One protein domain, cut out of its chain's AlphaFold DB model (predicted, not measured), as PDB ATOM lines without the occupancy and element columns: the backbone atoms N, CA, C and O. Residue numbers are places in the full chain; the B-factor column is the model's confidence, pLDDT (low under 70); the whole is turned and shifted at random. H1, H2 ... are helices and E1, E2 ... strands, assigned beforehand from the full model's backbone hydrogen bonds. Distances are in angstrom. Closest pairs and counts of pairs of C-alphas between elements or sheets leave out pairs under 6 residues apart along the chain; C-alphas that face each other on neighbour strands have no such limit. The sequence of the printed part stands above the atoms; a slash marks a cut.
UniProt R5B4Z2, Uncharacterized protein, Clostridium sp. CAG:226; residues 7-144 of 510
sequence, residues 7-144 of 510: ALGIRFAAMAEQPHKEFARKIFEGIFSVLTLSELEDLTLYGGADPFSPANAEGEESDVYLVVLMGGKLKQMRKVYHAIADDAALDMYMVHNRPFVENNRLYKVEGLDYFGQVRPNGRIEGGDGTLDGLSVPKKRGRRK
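AT A GLANCE: This is residues 7 to 144 of the 510 residues of an uncharacterized protein of Clostridium sp. CAG:226 (UniProt R5B4Z2). A strongly twisted sheet of six strands has one face covered by two helices: H1 slants over E3 and E2, and H3 runs along E1. The loop of residues 50 to 63 reaches out at one end and the last residues, around Arg 142, at the other; together they make the longest axis. The 138 printed residues hold five named helices and six named strands, in the order E1 H1 H2 E2 E3 H3 H4 E4 H5 E5 E6, and the class is mixed, helices and strands. The sheet's order is E4 E1 E3 E2 E5 E6, all antiparallel. The whole is compact, with a radius of gyration of the C-alphas of 14.6 A, and elongated, spanning 53 by 28 by 27 A.

IN THESE COORDINATES: In the sheet, E3 is residues 64 to 72, 23.7 A long; E1 is residues 7 to 13, 19.8 A, from C-alpha 7 at (-32.926, 35.080, 13.058); E2 is residues 44 to 49, 17.4 A; E5 is residues 113 to 118, 15.2 A. E4 is residues 100 to 102 and E6 residues 124 to 126, ending at (-33.037, 30.060, -4.881). H1, residues 20 to 34, measures 22.3 A and H3, residues 74 to 85, 16.2 A. H2 is residues 37 to 40, H4 residues 88 to 91 and H5 residues 103 to 106.

HOW THE PARTS SIT: E1 and E3 have N 10 and O 67 at 2.8 A; the hairpin E2 and E3 has N 66 and O 48 at 2.8 A. E2 and E5 have N 45 and O 116 at 2.9 A. At the edges, E4 and E1 have N 9 and O 101 at 2.8 A, and the hairpin E5 and E6 has N 117 and O 125 at 2.9 A. H1 and H3 lie on the same face, making two layers, at heights over the sheet of 8.3 A and 8.2 A. On the local plane H1 runs slantwise to E2 at 48 degrees, and H3 along E1 at 5 degrees. H1 and H3 only just touch, only at their ends, with 3 pairs of C-alphas within 8 A; the closest are Val 34 and Ala 83, 6.4 A. H3 touches H2, with closest C-alphas Gln 76 and Glu 39 at 5.9 A, and only just touches H4, only at the corner, with 3 pairs within 8 A. H2 and H5 only graze the sheet; H4 is not on it. E1, H1 H2, E2 and E3, H3 H4, E4 are split strand-helix-strand units, same-way strands with another strand between them, both with right-handed crossovers. Every O i to N i+4 pair is within hydrogen-bond range in H3, and 10 of 11 in H1; H2, H4 and H5 are too short for one.

THE WHOLE: The C-alphas farthest apart, Glu 58 and Arg 142, are 53.3 A from each other. The printed part has no cut, and the E2 to E3 link is long, with 14 residues. Mean pLDDT of the printed part is 81.5; it is under 70 at residues 14 to 19, 54 to 62, 96 to 97 and 139 to 144.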
ATOM      1  N   ALA A   7     -33.789  36.133  13.538       90.19
ATOM      2  CA  ALA A   7     -32.926  35.080  13.058       90.19
ATOM      3  C   ALA A   7     -32.446  34.257  14.258       90.19
ATOM      4  O   ALA A   7     -32.302  34.761  15.375       90.19
ATOM      5  N   LEU A   8     -32.234  32.973  14.016       93.12
ATOM      6  CA  LEU A   8     -31.730  32.031  14.998       93.12
ATOM      7  C   LEU A   8     -30.545  31.302  14.383       93.12
ATOM      8  O   LEU A   8     -30.695  30.642  13.356       93.12
ATOM      9  N   GLY A   9     -29.387  31.453  15.013       92.00
ATOM     10  CA  GLY A   9     -28.185  30.693  14.732       92.00
ATOM     11  C   GLY A   9     -28.156  29.462  15.622       92.00
ATOM     12  O   GLY A   9     -28.397  29.570  16.824       92.00
ATOM     13  N   ILE A  10     -27.875  28.307  15.040       92.44
ATOM     14  CA  ILE A  10     -27.785  27.022  15.724       92.44
ATOM     15  C   ILE A  10     -26.392  26.473  15.443       92.44
ATOM     16  O   ILE A  10     -26.000  26.360  14.283       92.44
ATOM     17  N   ARG A  11     -25.641  26.186  16.504       90.44
ATOM     18  CA  ARG A  11     -24.242  25.761  16.437       90.44
ATOM     19  C   ARG A  11     -24.168  24.257  16.620       90.44
ATOM     20  O   ARG A  11     -24.498  23.756  17.696       90.44
ATOM     21  N   PHE A  12     -23.732  23.567  15.579       86.38
ATOM     22  CA  PHE A  12     -23.545  22.126  15.549       86.38
ATOM     23  C   PHE A  12     -22.060  21.781  15.650       86.38
ATOM     24  O   PHE A  12     -21.249  22.430  15.006       86.38
ATOM     25  N   ALA A  13     -21.699  20.769  16.433       78.94
ATOM     26  CA  ALA A  13     -20.372  20.172  16.380       78.94
ATOM     27  C   ALA A  13     -20.190  19.490  15.015       78.94
ATOM     28  O   ALA A  13     -21.031  18.680  14.603       78.94
ATOM     29  N   ALA A  14     -19.123  19.851  14.306       68.62
ATOM     30  CA  ALA A  14     -18.775  19.259  13.026       68.62
ATOM     31  C   ALA A  14     -18.515  17.751  13.178       68.62
ATOM     32  O   ALA A  14     -18.164  17.254  14.248       68.62
ATOM     33  N   MET A  15     -18.745  17.000  12.102       64.56
ATOM     34  CA  MET A  15     -18.233  15.638  11.972       64.56
ATOM     35  C   MET A  15     -16.939  15.726  11.176       64.56
ATOM     36  O   MET A  15     -16.977  16.227  10.049       64.56
ATOM     37  N   ALA A  16     -15.836  15.228  11.736       48.84
ATOM     38  CA  ALA A  16     -14.631  14.995  10.954       48.84
ATOM     39  C   ALA A  16     -14.995  14.132   9.728       48.84
ATOM     40  O   ALA A  16     -15.867  13.264   9.808       48.84
ATOM     41  N   GLU A  17     -14.361  14.402   8.586       54.97
ATOM     42  CA  GLU A  17     -14.431  13.575   7.366       54.97
ATOM     43  C   GLU A  17     -15.689  13.688   6.476       54.97
ATOM     44  O   GLU A  17     -15.919  12.816   5.639       54.97
ATOM     45  N   GLN A  18     -16.512  14.745   6.568       58.97
ATOM     46  CA  GLN A  18     -17.601  14.947   5.589       58.97
ATOM     47  C   GLN A  18     -17.446  16.197   4.723       58.97
ATOM     48  O   GLN A  18     -17.212  17.281   5.256       58.97
ATOM     49  N   PRO A  19     -17.677  16.092   3.395       68.00
ATOM     50  CA  PRO A  19     -17.749  17.260   2.531       68.00
ATOM     51  C   PRO A  19     -18.770  18.268   3.067       68.00
ATOM     52  O   PRO A  19     -19.898  17.893   3.401       68.00
ATOM     53  N   HIS A  20     -18.404  19.553   3.070       74.06
ATOM     54  CA  HIS A  20     -19.209  20.662   3.603       74.06
ATOM     55  C   HIS A  20     -20.702  20.577   3.228       74.06
ATOM     56  O   HIS A  20     -21.588  20.692   4.078       74.06
ATOM     57  N   LYS A  21     -20.994  20.292   1.952       79.50
ATOM     58  CA  LYS A  21     -22.364  20.189   1.425       79.50
ATOM     59  C   LYS A  21     -23.133  18.964   1.925       79.50
ATOM     60  O   LYS A  21     -24.335  19.057   2.175       79.50
ATOM     61  N   GLU A  22     -22.473  17.818   2.087       78.12
ATOM     62  CA  GLU A  22     -23.121  16.608   2.611       78.12
ATOM     63  C   GLU A  22     -23.473  16.770   4.090       78.12
ATOM     64  O   GLU A  22     -24.578  16.413   4.513       78.12
ATOM     65  N   PHE A  23     -22.562  17.367   4.862       79.25
ATOM     66  CA  PHE A  23     -22.797  17.651   6.269       79.25
ATOM     67  C   PHE A  23     -23.937  18.659   6.461       79.25
ATOM     68  O   PHE A  23     -24.870  18.396   7.229       79.25
ATOM     69  N   ALA A  24     -23.938  19.749   5.680       84.50
ATOM     70  CA  ALA A  24     -25.029  20.721   5.651       84.50
ATOM     71  C   ALA A  24     -26.379  20.033   5.401       84.50
ATOM     72  O   ALA A  24     -27.331  20.203   6.169       84.50
ATOM     73  N   ARG A  25     -26.452  19.181   4.370       86.81
ATOM     74  CA  ARG A  25     -27.668  18.431   4.039       86.81
ATOM     75  C   ARG A  25     -28.161  17.587   5.218       86.81
ATOM     76  O   ARG A  25     -29.347  17.653   5.541       86.81
ATOM     77  N   LYS A  26     -27.278  16.845   5.895       80.44
ATOM     78  CA  LYS A  26     -27.641  16.015   7.062       80.44
ATOM     79  C   LYS A  26     -28.182  16.840   8.227       80.44
ATOM     80  O   LYS A  26     -29.182  16.445   8.829       80.44
ATOM     81  N   ILE A  27     -27.573  17.991   8.527       86.12
ATOM     82  CA  ILE A  27     -28.071  18.885   9.581       86.12
ATOM     83  C   ILE A  27     -29.488  19.363   9.244       86.12
ATOM     84  O   ILE A  27     -30.386  19.274  10.086       86.12
ATOM     85  N   PHE A  28     -29.724  19.824   8.011       88.69
ATOM     86  CA  PHE A  28     -31.051  20.286   7.603       88.69
ATOM     87  C   PHE A  28     -32.088  19.155   7.563       88.69
ATOM     88  O   PHE A  28     -33.233  19.383   7.956       88.69
ATOM     89  N   GLU A  29     -31.712  17.926   7.190       84.62
ATOM     90  CA  GLU A  29     -32.583  16.748   7.340       84.62
ATOM     91  C   GLU A  29     -32.976  16.525   8.807       84.62
ATOM     92  O   GLU A  29     -34.154  16.307   9.116       84.62
ATOM     93  N   GLY A  30     -32.014  16.653   9.724       81.19
ATOM     94  CA  GLY A  30     -32.247  16.620  11.164       81.19
ATOM     95  C   GLY A  30     -33.229  17.703  11.614       81.19
ATOM     96  O   GLY A  30     -34.249  17.389  12.234       81.19
ATOM     97  N   ILE A  31     -32.979  18.965  11.267       87.88
ATOM     98  CA  ILE A  31     -33.833  20.104  11.641       87.88
ATOM     99  C   ILE A  31     -35.256  19.930  11.083       87.88
ATOM    100  O   ILE A  31     -36.246  20.108  11.798       87.88
ATOM    101  N   PHE A  32     -35.399  19.528   9.819       86.75
ATOM    102  CA  PHE A  32     -36.713  19.374   9.181       86.75
ATOM    103  C   PHE A  32     -37.484  18.161   9.686       86.75
ATOM    104  O   PHE A  32     -38.700  18.097   9.524       86.75
ATOM    105  N   SER A  33     -36.813  17.208  10.328       80.25
ATOM    106  CA  SER A  33     -37.493  16.060  10.923       80.25
ATOM    107  C   SER A  33     -38.271  16.396  12.204       80.25
ATOM    108  O   SER A  33     -39.208  15.670  12.547       80.25
ATOM    109  N   VAL A  34     -37.939  17.502  12.886       82.81
ATOM    110  CA  VAL A  34     -38.637  17.953  14.108       82.81
ATOM    111  C   VAL A  34     -39.564  19.150  13.868       82.81
ATOM    112  O   VAL A  34     -40.450  19.420  14.681       82.81
ATOM    113  N   LEU A  35     -39.411  19.830  12.729       87.75
ATOM    114  CA  LEU A  35     -40.209  20.986  12.321       87.75
ATOM    115  C   LEU A  35     -41.207  20.634  11.211       87.75
ATOM    116  O   LEU A  35     -41.105  19.613  10.536       87.75
ATOM    117  N   THR A  36     -42.202  21.491  11.007       86.50
ATOM    118  CA  THR A  36     -43.109  21.407   9.859       86.50
ATOM    119  C   THR A  36     -43.149  22.730   9.109       86.50
ATOM    120  O   THR A  36     -42.571  23.737   9.528       86.50
ATOM    121  N   LEU A  37     -43.877  22.749   7.994       86.88
ATOM    122  CA  LEU A  37     -44.040  23.955   7.191       86.88
ATOM    123  C   LEU A  37     -44.587  25.141   8.007       86.88
ATOM    124  O   LEU A  37     -44.181  26.265   7.761       86.88
ATOM    125  N   SER A  38     -45.420  24.922   9.037       87.19
ATOM    126  CA  SER A  38     -45.928  26.036   9.859       87.19
ATOM    127  C   SER A  38     -44.865  26.756  10.687       87.19
ATOM    128  O   SER A  38     -45.117  27.863  11.165       87.19
ATOM    129  N   GLU A  39     -43.718  26.122  10.911       90.94
ATOM    130  CA  GLU A  39     -42.583  26.720  11.607       90.94
ATOM    131  C   GLU A  39     -41.567  27.316  10.629       90.94
ATOM    132  O   GLU A  39     -40.960  28.336  10.949       90.94
ATOM    133  N   LEU A  40     -41.398  26.710   9.451       91.94
ATOM    134  CA  LEU A  40     -40.308  27.013   8.521       91.94
ATOM    135  C   LEU A  40     -40.705  27.860   7.305       91.94
ATOM    136  O   LEU A  40     -39.815  28.361   6.629       91.94
ATOM    137  N   GLU A  41     -41.997  28.024   7.019       92.50
ATOM    138  CA  GLU A  41     -42.480  28.820   5.883       92.50
ATOM    139  C   GLU A  41     -41.870  30.232   5.870       92.50
ATOM    140  O   GLU A  41     -41.792  30.906   6.905       92.50
ATOM    141  N   ASP A  42     -41.416  30.636   4.681       93.44
ATOM    142  CA  ASP A  42     -40.744  31.897   4.354       93.44
ATOM    143  C   ASP A  42     -39.387  32.138   5.029       93.44
ATOM    144  O   ASP A  42     -38.778  33.190   4.802       93.44
ATOM    145  N   LEU A  43     -38.866  31.184   5.808       94.56
ATOM    146  CA  LEU A  43     -37.536  31.316   6.395       94.56
ATOM    147  C   LEU A  43     -36.441  31.134   5.342       94.56
ATOM    148  O   LEU A  43     -36.496  30.254   4.480       94.56
ATOM    149  N   THR A  44     -35.426  31.983   5.444       94.56
ATOM    150  CA  THR A  44     -34.188  31.927   4.670       94.56
ATOM    151  C   THR A  44     -33.167  31.075   5.416       94.56
ATOM    152  O   THR A  44     -33.020  31.221   6.633       94.56
ATOM    153  N   LEU A  45     -32.475  30.199   4.691       95.00
ATOM    154  CA  LEU A  45     -31.550  29.211   5.236       95.00
ATOM    155  C   LEU A  45     -30.115  29.557   4.833       95.00
ATOM    156  O   LEU A  45     -29.826  29.731   3.647       95.00
ATOM    157  N   TYR A  46     -29.225  29.615   5.818       93.56
ATOM    158  CA  TYR A  46     -27.783  29.717   5.604       93.56
ATOM    159  C   TYR A  46     -27.051  28.668   6.429       93.56
ATOM    160  O   TYR A  46     -27.575  28.203   7.449       93.56
ATOM    161  N   GLY A  47     -25.821  28.355   6.041       91.62
ATOM    162  CA  GLY A  47     -24.900  27.675   6.934       91.62
ATOM    163  C   GLY A  47     -23.460  27.682   6.454       91.62
ATOM    164  O   GLY A  47     -23.171  28.099   5.338       91.62
ATOM    165  N   GLY A  48     -22.559  27.284   7.338       88.44
ATOM    166  CA  GLY A  48     -21.125  27.292   7.087       88.44
ATOM    167  C   GLY A  48     -20.324  27.124   8.369       88.44
ATOM    168  O   GLY A  48     -20.904  26.926   9.441       88.44
ATOM    169  N   ALA A  49     -19.002  27.235   8.264       85.50
ATOM    170  CA  ALA A  49     -18.122  27.286   9.427       85.50
ATOM    171  C   ALA A  49     -18.516  28.448  10.357       85.50
ATOM    172  O   ALA A  49     -18.857  29.546   9.909       85.50
ATOM    173  N   ASP A  50     -18.510  28.202  11.665       84.25
ATOM    174  CA  ASP A  50     -18.867  29.202  12.662       84.25
ATOM    175  C   ASP A  50     -17.719  30.199  12.886       84.25
ATOM    176  O   ASP A  50     -16.694  29.830  13.463       84.25
ATOM    177  N   PRO A  51     -17.885  31.491  12.547       78.25
ATOM    178  CA  PRO A  51     -16.825  32.479  12.736       78.25
ATOM    179  C   PRO A  51     -16.632  32.892  14.203       78.25
ATOM    180  O   PRO A  51     -15.740  33.681  14.507       78.25
ATOM    181  N   PHE A  52     -17.493  32.440  15.126       75.75
ATOM    182  CA  PHE A  52     -17.346  32.726  16.559       75.75
ATOM    183  C   PHE A  52     -16.499  31.709  17.309       75.75
ATOM    184  O   PHE A  52     -16.198  31.929  18.488       75.75
ATOM    185  N   SER A  53     -16.176  30.586  16.684       70.19
ATOM    186  CA  SER A  53     -15.311  29.599  17.300       70.19
ATOM    187  C   SER A  53     -13.858  30.053  17.202       70.19
ATOM    188  O   SER A  53     -13.448  30.562  16.158       70.19
ATOM    189  N   PRO A  54     -13.072  29.910  18.282       58.59
ATOM    190  CA  PRO A  54     -11.634  30.105  18.188       58.59
ATOM    191  C   PRO A  54     -11.062  29.123  17.157       58.59
ATOM    192  O   PRO A  54     -11.550  27.998  17.065       58.59
ATOM    193  N   ALA A  55     -10.055  29.554  16.395       52.66
ATOM    194  CA  ALA A  55      -9.278  28.635  15.571       52.66
ATOM    195  C   ALA A  55      -8.686  27.540  16.470       52.66
ATOM    196  O   ALA A  55      -8.287  27.820  17.610       52.66
ATOM    197  N   ASN A  56      -8.647  26.310  15.968       49.41
ATOM    198  CA  ASN A  56      -8.011  25.198  16.666       49.41
ATOM    199  C   ASN A  56      -6.514  25.511  16.877       49.41
ATOM    200  O   ASN A  56      -5.969  26.400  16.221       49.41
ATOM    201  N   ALA A  57      -5.835  24.803  17.789       40.66
ATOM    202  CA  ALA A  57      -4.427  25.063  18.137       40.66
ATOM    203  C   ALA A  57      -3.466  25.077  16.921       40.66
ATOM    204  O   ALA A  57      -2.394  25.672  16.997       40.66
ATOM    205  N   GLU A  58      -3.882  24.480  15.802       42.94
ATOM    206  CA  GLU A  58      -3.133  24.349  14.547       42.94
ATOM    207  C   GLU A  58      -3.582  25.328  13.438       42.94
ATOM    208  O   GLU A  58      -3.037  25.311  12.339       42.94
ATOM    209  N   GLY A  59      -4.540  26.227  13.706       40.06
ATOM    210  CA  GLY A  59      -4.995  27.236  12.738       40.06
ATOM    211  C   GLY A  59      -6.003  26.748  11.685       40.06
ATOM    212  O   GLY A  59      -6.249  27.470  10.719       40.06
ATOM    213  N   GLU A  60      -6.590  25.560  11.861       48.97
ATOM    214  CA  GLU A  60      -7.588  24.967  10.954       48.97
ATOM    215  C   GLU A  60      -9.020  25.527  11.127       48.97
ATOM    216  O   GLU A  60      -9.319  26.245  12.091       48.97
ATOM    217  N   GLU A  61      -9.898  25.219  10.154       52.84
ATOM    218  CA  GLU A  61     -11.324  25.590  10.135       52.84
ATOM    219  C   GLU A  61     -12.042  25.196  11.435       52.84
ATOM    220  O   GLU A  61     -11.727  24.202  12.078       52.84
ATOM    221  N   SER A  62     -13.043  25.987  11.831       59.59
ATOM    222  CA  SER A  62     -13.804  25.728  13.051       59.59
ATOM    223  C   SER A  62     -14.492  24.354  13.027       59.59
ATOM    224  O   SER A  62     -15.346  24.108  12.177       59.59
ATOM    225  N   ASP A  63     -14.304  23.565  14.094       74.88
ATOM    226  CA  ASP A  63     -15.066  22.330  14.388       74.88
ATOM    227  C   ASP A  63     -16.557  22.568  14.701       74.88
ATOM    228  O   ASP A  63     -17.259  21.718  15.255       74.88
ATOM    229  N   VAL A  64     -17.070  23.761  14.410       82.81
ATOM    230  CA  VAL A  64     -18.445  24.151  14.676       82.81
ATOM    231  C   VAL A  64     -19.060  24.665  13.390       82.81
ATOM    232  O   VAL A  64     -18.575  25.598  12.757       82.81
ATOM    233  N   TYR A  65     -20.194  24.080  13.046       87.69
ATOM    234  CA  TYR A  65     -21.004  24.460  11.908       87.69
ATOM    235  C   TYR A  65     -22.189  25.300  12.370       87.69
ATOM    236  O   TYR A  65     -22.999  24.879  13.200       87.69
ATOM    237  N   LEU A  66     -22.311  26.504  11.828       90.62
ATOM    238  CA  LEU A  66     -23.394  27.424  12.132       90.62
ATOM    239  C   LEU A  66     -24.494  27.284  11.079       90.62
ATOM    240  O   LEU A  66     -24.273  27.563   9.909       90.62
ATOM    241  N   VAL A  67     -25.705  26.924  11.499       93.19
ATOM    242  CA  VAL A  67     -26.925  27.053  10.687       93.19
ATOM    243  C   VAL A  67     -27.665  28.313  11.093       93.19
ATOM    244  O   VAL A  67     -27.877  28.546  12.280       93.19
ATOM    245  N   VAL A  68     -28.137  29.096  10.125       93.81
ATOM    246  CA  VAL A  68     -28.959  30.280  10.392       93.81
ATOM    247  C   VAL A  68     -30.322  30.143   9.727       93.81
ATOM    248  O   VAL A  68     -30.432  29.996   8.510       93.81
ATOM    249  N   LEU A  69     -31.370  30.249  10.545       94.50
ATOM    250  CA  LEU A  69     -32.762  30.359  10.117       94.50
ATOM    251  C   LEU A  69     -33.203  31.814  10.299       94.50
ATOM    252  O   LEU A  69     -33.284  32.299  11.428       94.50
ATOM    253  N   MET A  70     -33.472  32.525   9.204       92.62
ATOM    254  CA  MET A  70     -33.690  33.979   9.203       92.62
ATOM    255  C   MET A  70     -35.044  34.369   8.601       92.62
ATOM    256  O   MET A  70     -35.562  33.694   7.720       92.62
ATOM    257  N   GLY A  71     -35.606  35.498   9.046       90.75
ATOM    258  CA  GLY A  71     -36.773  36.134   8.413       90.75
ATOM    259  C   GLY A  71     -38.095  35.914   9.154       90.75
ATOM    260  O   GLY A  71     -39.133  36.459   8.763       90.75
ATOM    261  N   GLY A  72     -38.067  35.166  10.258       90.31
ATOM    262  CA  GLY A  72     -39.257  34.794  11.016       90.31
ATOM    263  C   GLY A  72     -39.773  35.880  11.960       90.31
ATOM    264  O   GLY A  72     -39.078  36.825  12.345       90.31
ATOM    265  N   LYS A  73     -41.032  35.732  12.385       92.88
ATOM    266  CA  LYS A  73     -41.611  36.514  13.497       92.88
ATOM    267  C   LYS A  73     -41.145  35.935  14.840       92.88
ATOM    268  O   LYS A  73     -40.946  34.730  14.940       92.88
ATOM    269  N   LEU A  74     -41.097  36.732  15.914       90.38
ATOM    270  CA  LEU A  74     -40.665  36.263  17.247       90.38
ATOM    271  C   LEU A  74     -41.388  34.980  17.709       90.38
ATOM    272  O   LEU A  74     -40.759  34.034  18.172       90.38
ATOM    273  N   LYS A  75     -42.716  34.915  17.534       92.38
ATOM    274  CA  LYS A  75     -43.522  33.733  17.891       92.38
ATOM    275  C   LYS A  75     -43.149  32.489  17.071       92.38
ATOM    276  O   LYS A  75     -43.241  31.384  17.593       92.38
ATOM    277  N   GLN A  76     -42.772  32.665  15.806       93.38
ATOM    278  CA  GLN A  76     -42.321  31.583  14.930       93.38
ATOM    279  C   GLN A  76     -40.937  31.099  15.370       93.38
ATOM    280  O   GLN A  76     -40.774  29.914  15.639       93.38
ATOM    281  N   MET A  77     -39.991  32.019  15.578       92.81
ATOM    282  CA  MET A  77     -38.627  31.678  15.998       92.81
ATOM    283  C   MET A  77     -38.577  31.007  17.375       92.81
ATOM    284  O   MET A  77     -37.831  30.052  17.550       92.81
ATOM    285  N   ARG A  78     -39.430  31.414  18.327       92.06
ATOM    286  CA  ARG A  78     -39.561  30.714  19.621       92.06
ATOM    287  C   ARG A  78     -40.005  29.261  19.458       92.06
ATOM    288  O   ARG A  78     -39.500  28.393  20.157       92.06
ATOM    289  N   LYS A  79     -40.938  28.979  18.544       92.00
ATOM    290  CA  LYS A  79     -41.363  27.597  18.275       92.00
ATOM    291  C   LYS A  79     -40.241  26.771  17.659       92.00
ATOM    292  O   LYS A  79     -40.076  25.626  18.055       92.00
ATOM    293  N   VAL A  80     -39.494  27.358  16.724       92.19
ATOM    294  CA  VAL A  80     -38.317  26.722  16.119       92.19
ATOM    295  C   VAL A  80     -37.283  26.395  17.195       92.19
ATOM    296  O   VAL A  80     -36.859  25.251  17.287       92.19
ATOM    297  N   TYR A  81     -36.956  27.365  18.054       92.69
ATOM    298  CA  TYR A  81     -36.032  27.183  19.173       92.69
ATOM    299  C   TYR A  81     -36.445  26.012  20.071       92.69
ATOM    300  O   TYR A  81     -35.673  25.077  20.232       92.69
ATOM    301  N   HIS A  82     -37.677  26.022  20.596       90.94
ATOM    302  CA  HIS A  82     -38.142  24.959  21.494       90.94
ATOM    303  C   HIS A  82     -38.192  23.594  20.808       90.94
ATOM    304  O   HIS A  82     -37.781  22.603  21.392       90.94
ATOM    305  N   ALA A  83     -38.647  23.523  19.555       88.75
ATOM    306  CA  ALA A  83     -38.724  22.250  18.843       88.75
ATOM    307  C   ALA A  83     -37.348  21.606  18.598       88.75
ATOM    308  O   ALA A  83     -37.274  20.383  18.535       88.75
ATOM    309  N   ILE A  84     -36.293  22.412  18.455       90.06
ATOM    310  CA  ILE A  84     -34.916  21.930  18.295       90.06
ATOM    311  C   ILE A  84     -34.289  21.631  19.661       90.06
ATOM    312  O   ILE A  84     -33.752  20.547  19.844       90.06
ATOM    313  N   ALA A  85     -34.408  22.549  20.626       86.56
ATOM    314  CA  ALA A  85     -33.825  22.407  21.961       86.56
ATOM    315  C   ALA A  85     -34.430  21.246  22.771       86.56
ATOM    316  O   ALA A  85     -33.734  20.611  23.555       86.56
ATOM    317  N   ASP A  86     -35.718  20.947  22.580       86.94
ATOM    318  CA  ASP A  86     -36.396  19.859  23.296       86.94
ATOM    319  C   ASP A  86     -36.148  18.477  22.650       86.94
ATOM    320  O   ASP A  86     -36.622  17.453  23.160       86.94
ATOM    321  N   ASP A  87     -35.454  18.423  21.508       87.81
ATOM    322  CA  ASP A  87     -35.164  17.185  20.794       87.81
ATOM    323  C   ASP A  87     -33.755  16.668  21.106       87.81
ATOM    324  O   ASP A  87     -32.757  17.161  20.591       87.81
ATOM    325  N   ALA A  88     -33.685  15.610  21.917       82.00
ATOM    326  CA  ALA A  88     -32.420  15.057  22.405       82.00
ATOM    327  C   ALA A  88     -31.475  14.560  21.297       82.00
ATOM    328  O   ALA A  88     -30.262  14.566  21.479       82.00
ATOM    329  N   ALA A  89     -32.006  14.119  20.150       80.44
ATOM    330  CA  ALA A  89     -31.151  13.682  19.055       80.44
ATOM    331  C   ALA A  89     -30.488  14.865  18.353       80.44
ATOM    332  O   ALA A  89     -29.342  14.720  17.961       80.44
ATOM    333  N   LEU A  90     -31.171  16.009  18.210       83.94
ATOM    334  CA  LEU A  90     -30.559  17.240  17.700       83.94
ATOM    335  C   LEU A  90     -29.623  17.889  18.715       83.94
ATOM    336  O   LEU A  90     -28.545  18.314  18.312       83.94
ATOM    337  N   ASP A  91     -29.991  17.907  19.998       83.44
ATOM    338  CA  ASP A  91     -29.163  18.456  21.082       83.44
ATOM    339  C   ASP A  91     -27.763  17.820  21.117       83.44
ATOM    340  O   ASP A  91     -26.768  18.516  21.278       83.44
ATOM    341  N   MET A  92     -27.662  16.519  20.827       78.00
ATOM    342  CA  MET A  92     -26.378  15.817  20.724       78.00
ATOM    343  C   MET A  92     -25.483  16.312  19.574       78.00
ATOM    344  O   MET A  92     -24.263  16.202  19.651       78.00
ATOM    345  N   TYR A  93     -26.052  16.847  18.491       78.19
ATOM    346  CA  TYR A  93     -25.237  17.485  17.454       78.19
ATOM    347  C   TYR A  93     -24.842  18.908  17.841       78.19
ATOM    348  O   TYR A  93     -24.029  19.495  17.141       78.19
ATOM    349  N   MET A  94     -25.440  19.505  18.871       83.94
ATOM    350  CA  MET A  94     -25.263  20.916  19.192       83.94
ATOM    351  C   MET A  94     -24.107  21.129  20.165       83.94
ATOM    352  O   MET A  94     -23.810  20.302  21.022       83.94
ATOM    353  N   VAL A  95     -23.446  22.280  20.059       75.81
ATOM    354  CA  VAL A  95     -22.342  22.610  20.966       75.81
ATOM    355  C   VAL A  95     -22.887  22.898  22.368       75.81
ATOM    356  O   VAL A  95     -23.577  23.897  22.571       75.81
ATOM    357  N   HIS A  96     -22.518  22.087  23.363       69.19
ATOM    358  CA  HIS A  96     -23.082  22.164  24.722       69.19
ATOM    359  C   HIS A  96     -22.892  23.511  25.445       69.19
ATOM    360  O   HIS A  96     -23.695  23.867  26.304       69.19
ATOM    361  N   ASN A  97     -21.836  24.277  25.147       64.56
ATOM    362  CA  ASN A  97     -21.534  25.500  25.903       64.56
ATOM    363  C   ASN A  97     -22.391  26.710  25.486       64.56
ATOM    364  O   ASN A  97     -22.743  27.542  26.324       64.56
ATOM    365  N   ARG A  98     -22.705  26.828  24.192       74.88
ATOM    366  CA  ARG A  98     -23.458  27.919  23.561       74.88
ATOM    367  C   ARG A  98     -24.066  27.392  22.260       74.88
ATOM    368  O   ARG A  98     -23.548  27.714  21.190       74.88
ATOM    369  N   PRO A  99     -25.137  26.596  22.346       80.69
ATOM    370  CA  PRO A  99     -25.720  25.935  21.181       80.69
ATOM    371  C   PRO A  99     -26.488  26.892  20.258       80.69
ATOM    372  O   PRO A  99     -26.741  26.572  19.098       80.69
ATOM    373  N   PHE A 100     -26.847  28.082  20.748       87.94
ATOM    374  CA  PHE A 100     -27.622  29.066  19.999       87.94
ATOM    375  C   PHE A 100     -26.948  30.439  19.960       87.94
ATOM    376  O   PHE A 100     -26.299  30.869  20.918       87.94
ATOM    377  N   VAL A 101     -27.161  31.145  18.850       82.81
ATOM    378  CA  VAL A 101     -26.718  32.522  18.617       82.81
ATOM    379  C   VAL A 101     -27.909  33.361  18.173       82.81
ATOM    380  O   VAL A 101     -28.631  33.008  17.243       82.81
ATOM    381  N   GLU A 102     -28.116  34.493  18.835       81.12
ATOM    382  CA  GLU A 102     -29.220  35.408  18.544       81.12
ATOM    383  C   GLU A 102     -28.797  36.545  17.598       81.12
ATOM    384  O   GLU A 102     -27.605  36.814  17.406       81.12
ATOM    385  N   ASN A 103     -29.793  37.256  17.055       80.31
ATOM    386  CA  ASN A 103     -29.659  38.348  16.081       80.31
ATOM    387  C   ASN A 103     -28.427  39.237  16.249       80.31
ATOM    388  O   ASN A 103     -27.691  39.445  15.291       80.31
ATOM    389  N   ASN A 104     -28.201  39.763  17.454       81.50
ATOM    390  CA  ASN A 104     -27.171  40.775  17.702       81.50
ATOM    391  C   ASN A 104     -25.762  40.296  17.341       81.50
ATOM    392  O   ASN A 104     -24.932  41.091  16.907       81.50
ATOM    393  N   ARG A 105     -25.492  38.997  17.509       82.25
ATOM    394  CA  ARG A 105     -24.219  38.400  17.107       82.25
ATOM    395  C   ARG A 105     -24.215  38.056  15.625       82.25
ATOM    396  O   ARG A 105     -23.246  38.381  14.953       82.25
ATOM    397  N   LEU A 106     -25.312  37.511  15.100       86.44
ATOM    398  CA  LEU A 106     -25.431  37.128  13.687       86.44
ATOM    399  C   LEU A 106     -25.200  38.285  12.699       86.44
ATOM    400  O   LEU A 106     -24.771  38.034  11.578       86.44
ATOM    401  N   TYR A 107     -25.419  39.543  13.099       82.94
ATOM    402  CA  TYR A 107     -25.081  40.715  12.274       82.94
ATOM    403  C   TYR A 107     -23.600  40.805  11.886       82.94
ATOM    404  O   TYR A 107     -23.284  41.451  10.894       82.94
ATOM    405  N   LYS A 108     -22.709  40.188  12.666       82.00
ATOM    406  CA  LYS A 108     -21.258  40.212  12.446       82.00
ATOM    407  C   LYS A 108     -20.744  38.984  11.690       82.00
ATOM    408  O   LYS A 108     -19.540  38.838  11.536       82.00
ATOM    409  N   VAL A 109     -21.639  38.082  11.288       84.62
ATOM    410  CA  VAL A 109     -21.284  36.839  10.597       84.62
ATOM    411  C   VAL A 109     -21.236  37.084   9.094       84.62
ATOM    412  O   VAL A 109     -22.226  37.505   8.483       84.62
ATOM    413  N   GLU A 110     -20.099  36.750   8.500       82.88
ATOM    414  CA  GLU A 110     -19.845  36.779   7.060       82.88
ATOM    415  C   GLU A 110     -19.406  35.385   6.583       82.88
ATOM    416  O   GLU A 110     -19.119  34.516   7.401       82.88
ATOM    417  N   GLY A 111     -19.416  35.146   5.268       84.38
ATOM    418  CA  GLY A 111     -18.900  33.898   4.685       84.38
ATOM    419  C   GLY A 111     -19.811  32.664   4.755       84.38
ATOM    420  O   GLY A 111     -19.381  31.597   4.346       84.38
ATOM    421  N   LEU A 112     -21.058  32.779   5.232       88.50
ATOM    422  CA  LEU A 112     -22.003  31.652   5.191       88.50
ATOM    423  C   LEU A 112     -22.601  31.443   3.794       88.50
ATOM    424  O   LEU A 112     -23.024  32.407   3.144       88.50
ATOM    425  N   ASP A 113     -22.754  30.177   3.415       91.88
ATOM    426  CA  ASP A 113     -23.429  29.766   2.192       91.88
ATOM    427  C   ASP A 113     -24.935  30.003   2.283       91.88
ATOM    428  O   ASP A 113     -25.580  29.805   3.318       91.88
ATOM    429  N   TYR A 114     -25.512  30.430   1.161       93.38
ATOM    430  CA  TYR A 114     -26.946  30.627   1.023       93.38
ATOM    431  C   TYR A 114     -27.608  29.383   0.425       93.38
ATOM    432  O   TYR A 114     -27.472  29.093  -0.765       93.38
ATOM    433  N   PHE A 115     -28.391  28.680   1.242       93.56
ATOM    434  CA  PHE A 115     -29.032  27.425   0.846       93.56
ATOM    435  C   PHE A 115     -30.443  27.586   0.282       93.56
ATOM    436  O   PHE A 115     -31.018  26.621  -0.217       93.56
ATOM    437  N   GLY A 116     -31.004  28.795   0.314       93.81
ATOM    438  CA  GLY A 116     -32.307  29.103  -0.276       93.81
ATOM    439  C   GLY A 116     -33.364  29.519   0.741       93.81
ATOM    440  O   GLY A 116     -33.098  29.729   1.928       93.81
ATOM    441  N   GLN A 117     -34.597  29.653   0.261       94.44
ATOM    442  CA  GLN A 117     -35.763  30.014   1.063       94.44
ATOM    443  C   GLN A 117     -36.808  28.898   1.035       94.44
ATOM    444  O   GLN A 117     -37.101  28.339  -0.024       94.44
ATOM    445  N   VAL A 118     -37.405  28.601   2.191       93.62
ATOM    446  CA  VAL A 118     -38.502  27.631   2.303       93.62
ATOM    447  C   VAL A 118     -39.784  28.238   1.740       93.62
ATOM    448  O   VAL A 118     -40.300  29.230   2.256       93.62
ATOM    449  N   ARG A 119     -40.325  27.625   0.691       93.88
ATOM    450  CA  ARG A 119     -41.554  28.063   0.022       93.88
ATOM    451  C   ARG A 119     -42.812  27.433   0.630       93.88
ATOM    452  O   ARG A 119     -42.731  26.348   1.208       93.88
ATOM    453  N   PRO A 120     -44.008  28.010   0.393       88.69
ATOM    454  CA  PRO A 120     -45.288  27.440   0.842       88.69
ATOM    455  C   PRO A 120     -45.593  26.025   0.314       88.69
ATOM    456  O   PRO A 120     -46.436  25.308   0.850       88.69
ATOM    457  N   ASN A 121     -44.919  25.587  -0.754       86.12
ATOM    458  CA  ASN A 121     -45.025  24.219  -1.270       86.12
ATOM    459  C   ASN A 121     -44.178  23.201  -0.464       86.12
ATOM    460  O   ASN A 121     -44.315  21.994  -0.683       86.12
ATOM    461  N   GLY A 122     -43.350  23.673   0.478       85.81
ATOM    462  CA  GLY A 122     -42.426  22.888   1.298       85.81
ATOM    463  C   GLY A 122     -41.051  22.644   0.673       85.81
ATOM    464  O   GLY A 122     -40.240  21.957   1.290       85.81
ATOM    465  N   ARG A 123     -40.776  23.165  -0.527       90.75
ATOM    466  CA  ARG A 123     -39.466  23.079  -1.187       90.75
ATOM    467  C   ARG A 123     -38.575  24.256  -0.802       90.75
ATOM    468  O   ARG A 123     -39.065  25.300  -0.376       90.75
ATOM    469  N   ILE A 124     -37.274  24.061  -0.966       93.38
ATOM    470  CA  ILE A 124     -36.251  25.087  -0.799       93.38
ATOM    471  C   ILE A 124     -35.877  25.583  -2.193       93.38
ATOM    472  O   ILE A 124     -35.638  24.774  -3.085       93.38
ATOM    473  N   GLU A 125     -35.893  26.897  -2.400       92.94
ATOM    474  CA  GLU A 125     -35.642  27.505  -3.710       92.94
ATOM    475  C   GLU A 125     -34.665  28.681  -3.618       92.94
ATOM    476  O   GLU A 125     -34.635  29.411  -2.624       92.94
ATOM    477  N   GLY A 126     -33.911  28.899  -4.698       89.06
ATOM    478  CA  GLY A 126     -33.037  30.060  -4.881       89.06
ATOM    479  C   GLY A 126     -31.663  29.964  -4.218       89.06
ATOM    480  O   GLY A 126     -30.964  30.969  -4.213       89.06
ATOM    481  N   GLY A 127     -31.295  28.813  -3.649       89.69
ATOM    482  CA  GLY A 127     -29.976  28.564  -3.058       89.69
ATOM    483  C   GLY A 127     -28.944  27.999  -4.036       89.69
ATOM    484  O   GLY A 127     -29.165  27.960  -5.243       89.69
ATOM    485  N   ASP A 128     -27.834  27.510  -3.489       88.56
ATOM    486  CA  ASP A 128     -26.691  26.913  -4.201       88.56
ATOM    487  C   ASP A 128     -26.885  25.444  -4.658       88.56
ATOM    488  O   ASP A 128     -25.936  24.798  -5.113       88.56
ATOM    489  N   GLY A 129     -28.091  24.896  -4.477       85.75
ATOM    490  CA  GLY A 129     -28.456  23.515  -4.804       85.75
ATOM    491  C   GLY A 129     -28.135  22.464  -3.730       85.75
ATOM    492  O   GLY A 129     -28.534  21.308  -3.862       85.75
ATOM    493  N   THR A 130     -27.470  22.822  -2.626       86.62
ATOM    494  CA  THR A 130     -27.074  21.855  -1.577       86.62
ATOM    495  C   THR A 130     -28.278  21.141  -0.944       86.62
ATOM    496  O   THR A 130     -28.227  19.944  -0.635       86.62
ATOM    497  N   LEU A 131     -29.400  21.851  -0.798       87.69
ATOM    498  CA  LEU A 131     -30.645  21.321  -0.229       87.69
ATOM    499  C   LEU A 131     -31.646  20.839  -1.291       87.69
ATOM    500  O   LEU A 131     -32.818  20.608  -0.976       87.69
ATOM    501  N   ASP A 132     -31.212  20.638  -2.535       85.12
ATOM    502  CA  ASP A 132     -32.105  20.182  -3.596       85.12
ATOM    503  C   ASP A 132     -32.675  18.788  -3.301       85.12
ATOM    504  O   ASP A 132     -32.001  17.856  -2.838       85.12
ATOM    505  N   GLY A 133     -33.979  18.652  -3.539       81.75
ATOM    506  CA  GLY A 133     -34.737  17.438  -3.241       81.75
ATOM    507  C   GLY A 133     -35.111  17.258  -1.765       81.75
ATOM    508  O   GLY A 133     -35.925  16.378  -1.472       81.75
ATOM    509  N   LEU A 134     -34.605  18.087  -0.839       82.12
ATOM    510  CA  LEU A 134     -35.170  18.150   0.511       82.12
ATOM    511  C   LEU A 134     -36.548  18.812   0.464       82.12
ATOM    512  O   LEU A 134     -36.800  19.747  -0.295       82.12
ATOM    513  N   SER A 135     -37.457  18.336   1.311       81.62
ATOM    514  CA  SER A 135     -38.745  18.995   1.506       81.62
ATOM    515  C   SER A 135     -39.110  19.033   2.976       81.62
ATOM    516  O   SER A 135     -38.921  18.062   3.711       81.62
ATOM    517  N   VAL A 136     -39.650  20.169   3.398       82.00
ATOM    518  CA  VAL A 136     -40.172  20.346   4.744       82.00
ATOM    519  C   VAL A 136     -41.499  19.590   4.856       82.00
ATOM    520  O   VAL A 136     -42.388  19.774   4.012       82.00
ATOM    521  N   PRO A 137     -41.696  18.768   5.901       77.19
ATOM    522  CA  PRO A 137     -42.964  18.090   6.118       77.19
ATOM    523  C   PRO A 137     -44.138  19.079   6.161       77.19
ATOM    524  O   PRO A 137     -44.144  20.044   6.933       77.19
ATOM    525  N   LYS A 138     -45.176  18.831   5.348       77.44
ATOM    526  CA  LYS A 138     -46.411  19.632   5.372       77.44
ATOM    527  C   LYS A 138     -47.067  19.573   6.755       77.44
ATOM    528  O   LYS A 138     -46.913  18.595   7.490       77.44
ATOM    529  N   LYS A 139     -47.847  20.612   7.083       67.75
ATOM    530  CA  LYS A 139     -48.625  20.731   8.329       67.75
ATOM    531  C   LYS A 139     -49.276  19.386   8.673       67.75
ATOM    532  O   LYS A 139     -50.033  18.856   7.859       67.75
ATOM    533  N   ARG A 140     -48.953  18.819   9.847       59.28
ATOM    534  CA  ARG A 140     -49.418  17.481  10.269       59.28
ATOM    535  C   ARG A 140     -50.941  17.380  10.105       59.28
ATOM    536  O   ARG A 140     -51.698  17.949  10.890       59.28
ATOM    537  N   GLY A 141     -51.386  16.659   9.074       48.12
ATOM    538  CA  GLY A 141     -52.791  16.316   8.870       48.12
ATOM    539  C   GLY A 141     -53.303  15.404   9.988       48.12
ATOM    540  O   GLY A 141     -52.521  14.848  10.754       48.12
ATOM    541  N   ARG A 142     -54.626  15.211  10.075       44.66
ATOM    542  CA  ARG A 142     -55.354  14.465  11.132       44.66
ATOM    543  C   ARG A 142     -54.829  13.049  11.490       44.66
ATOM    544  O   ARG A 142     -55.319  12.465  12.454       44.66
ATOM    545  N   ARG A 143     -53.849  12.473  10.778       55.31
ATOM    546  CA  ARG A 143     -53.188  11.201  11.134       55.31
ATOM    547  C   ARG A 143     -51.921  11.450  11.958       55.31
ATOM    548  O   ARG A 143     -51.023  12.171  11.540       55.31
ATOM    549  N   LYS A 144     -51.835  10.812  13.133       63.91
ATOM    550  CA  LYS A 144     -50.624  10.815  13.971       63.91
ATOM    551  C   LYS A 144     -49.435  10.262  13.155       63.91
ATOM    552  O   LYS A 144     -49.618   9.230  12.506       63.91
TER     553      LYS A 144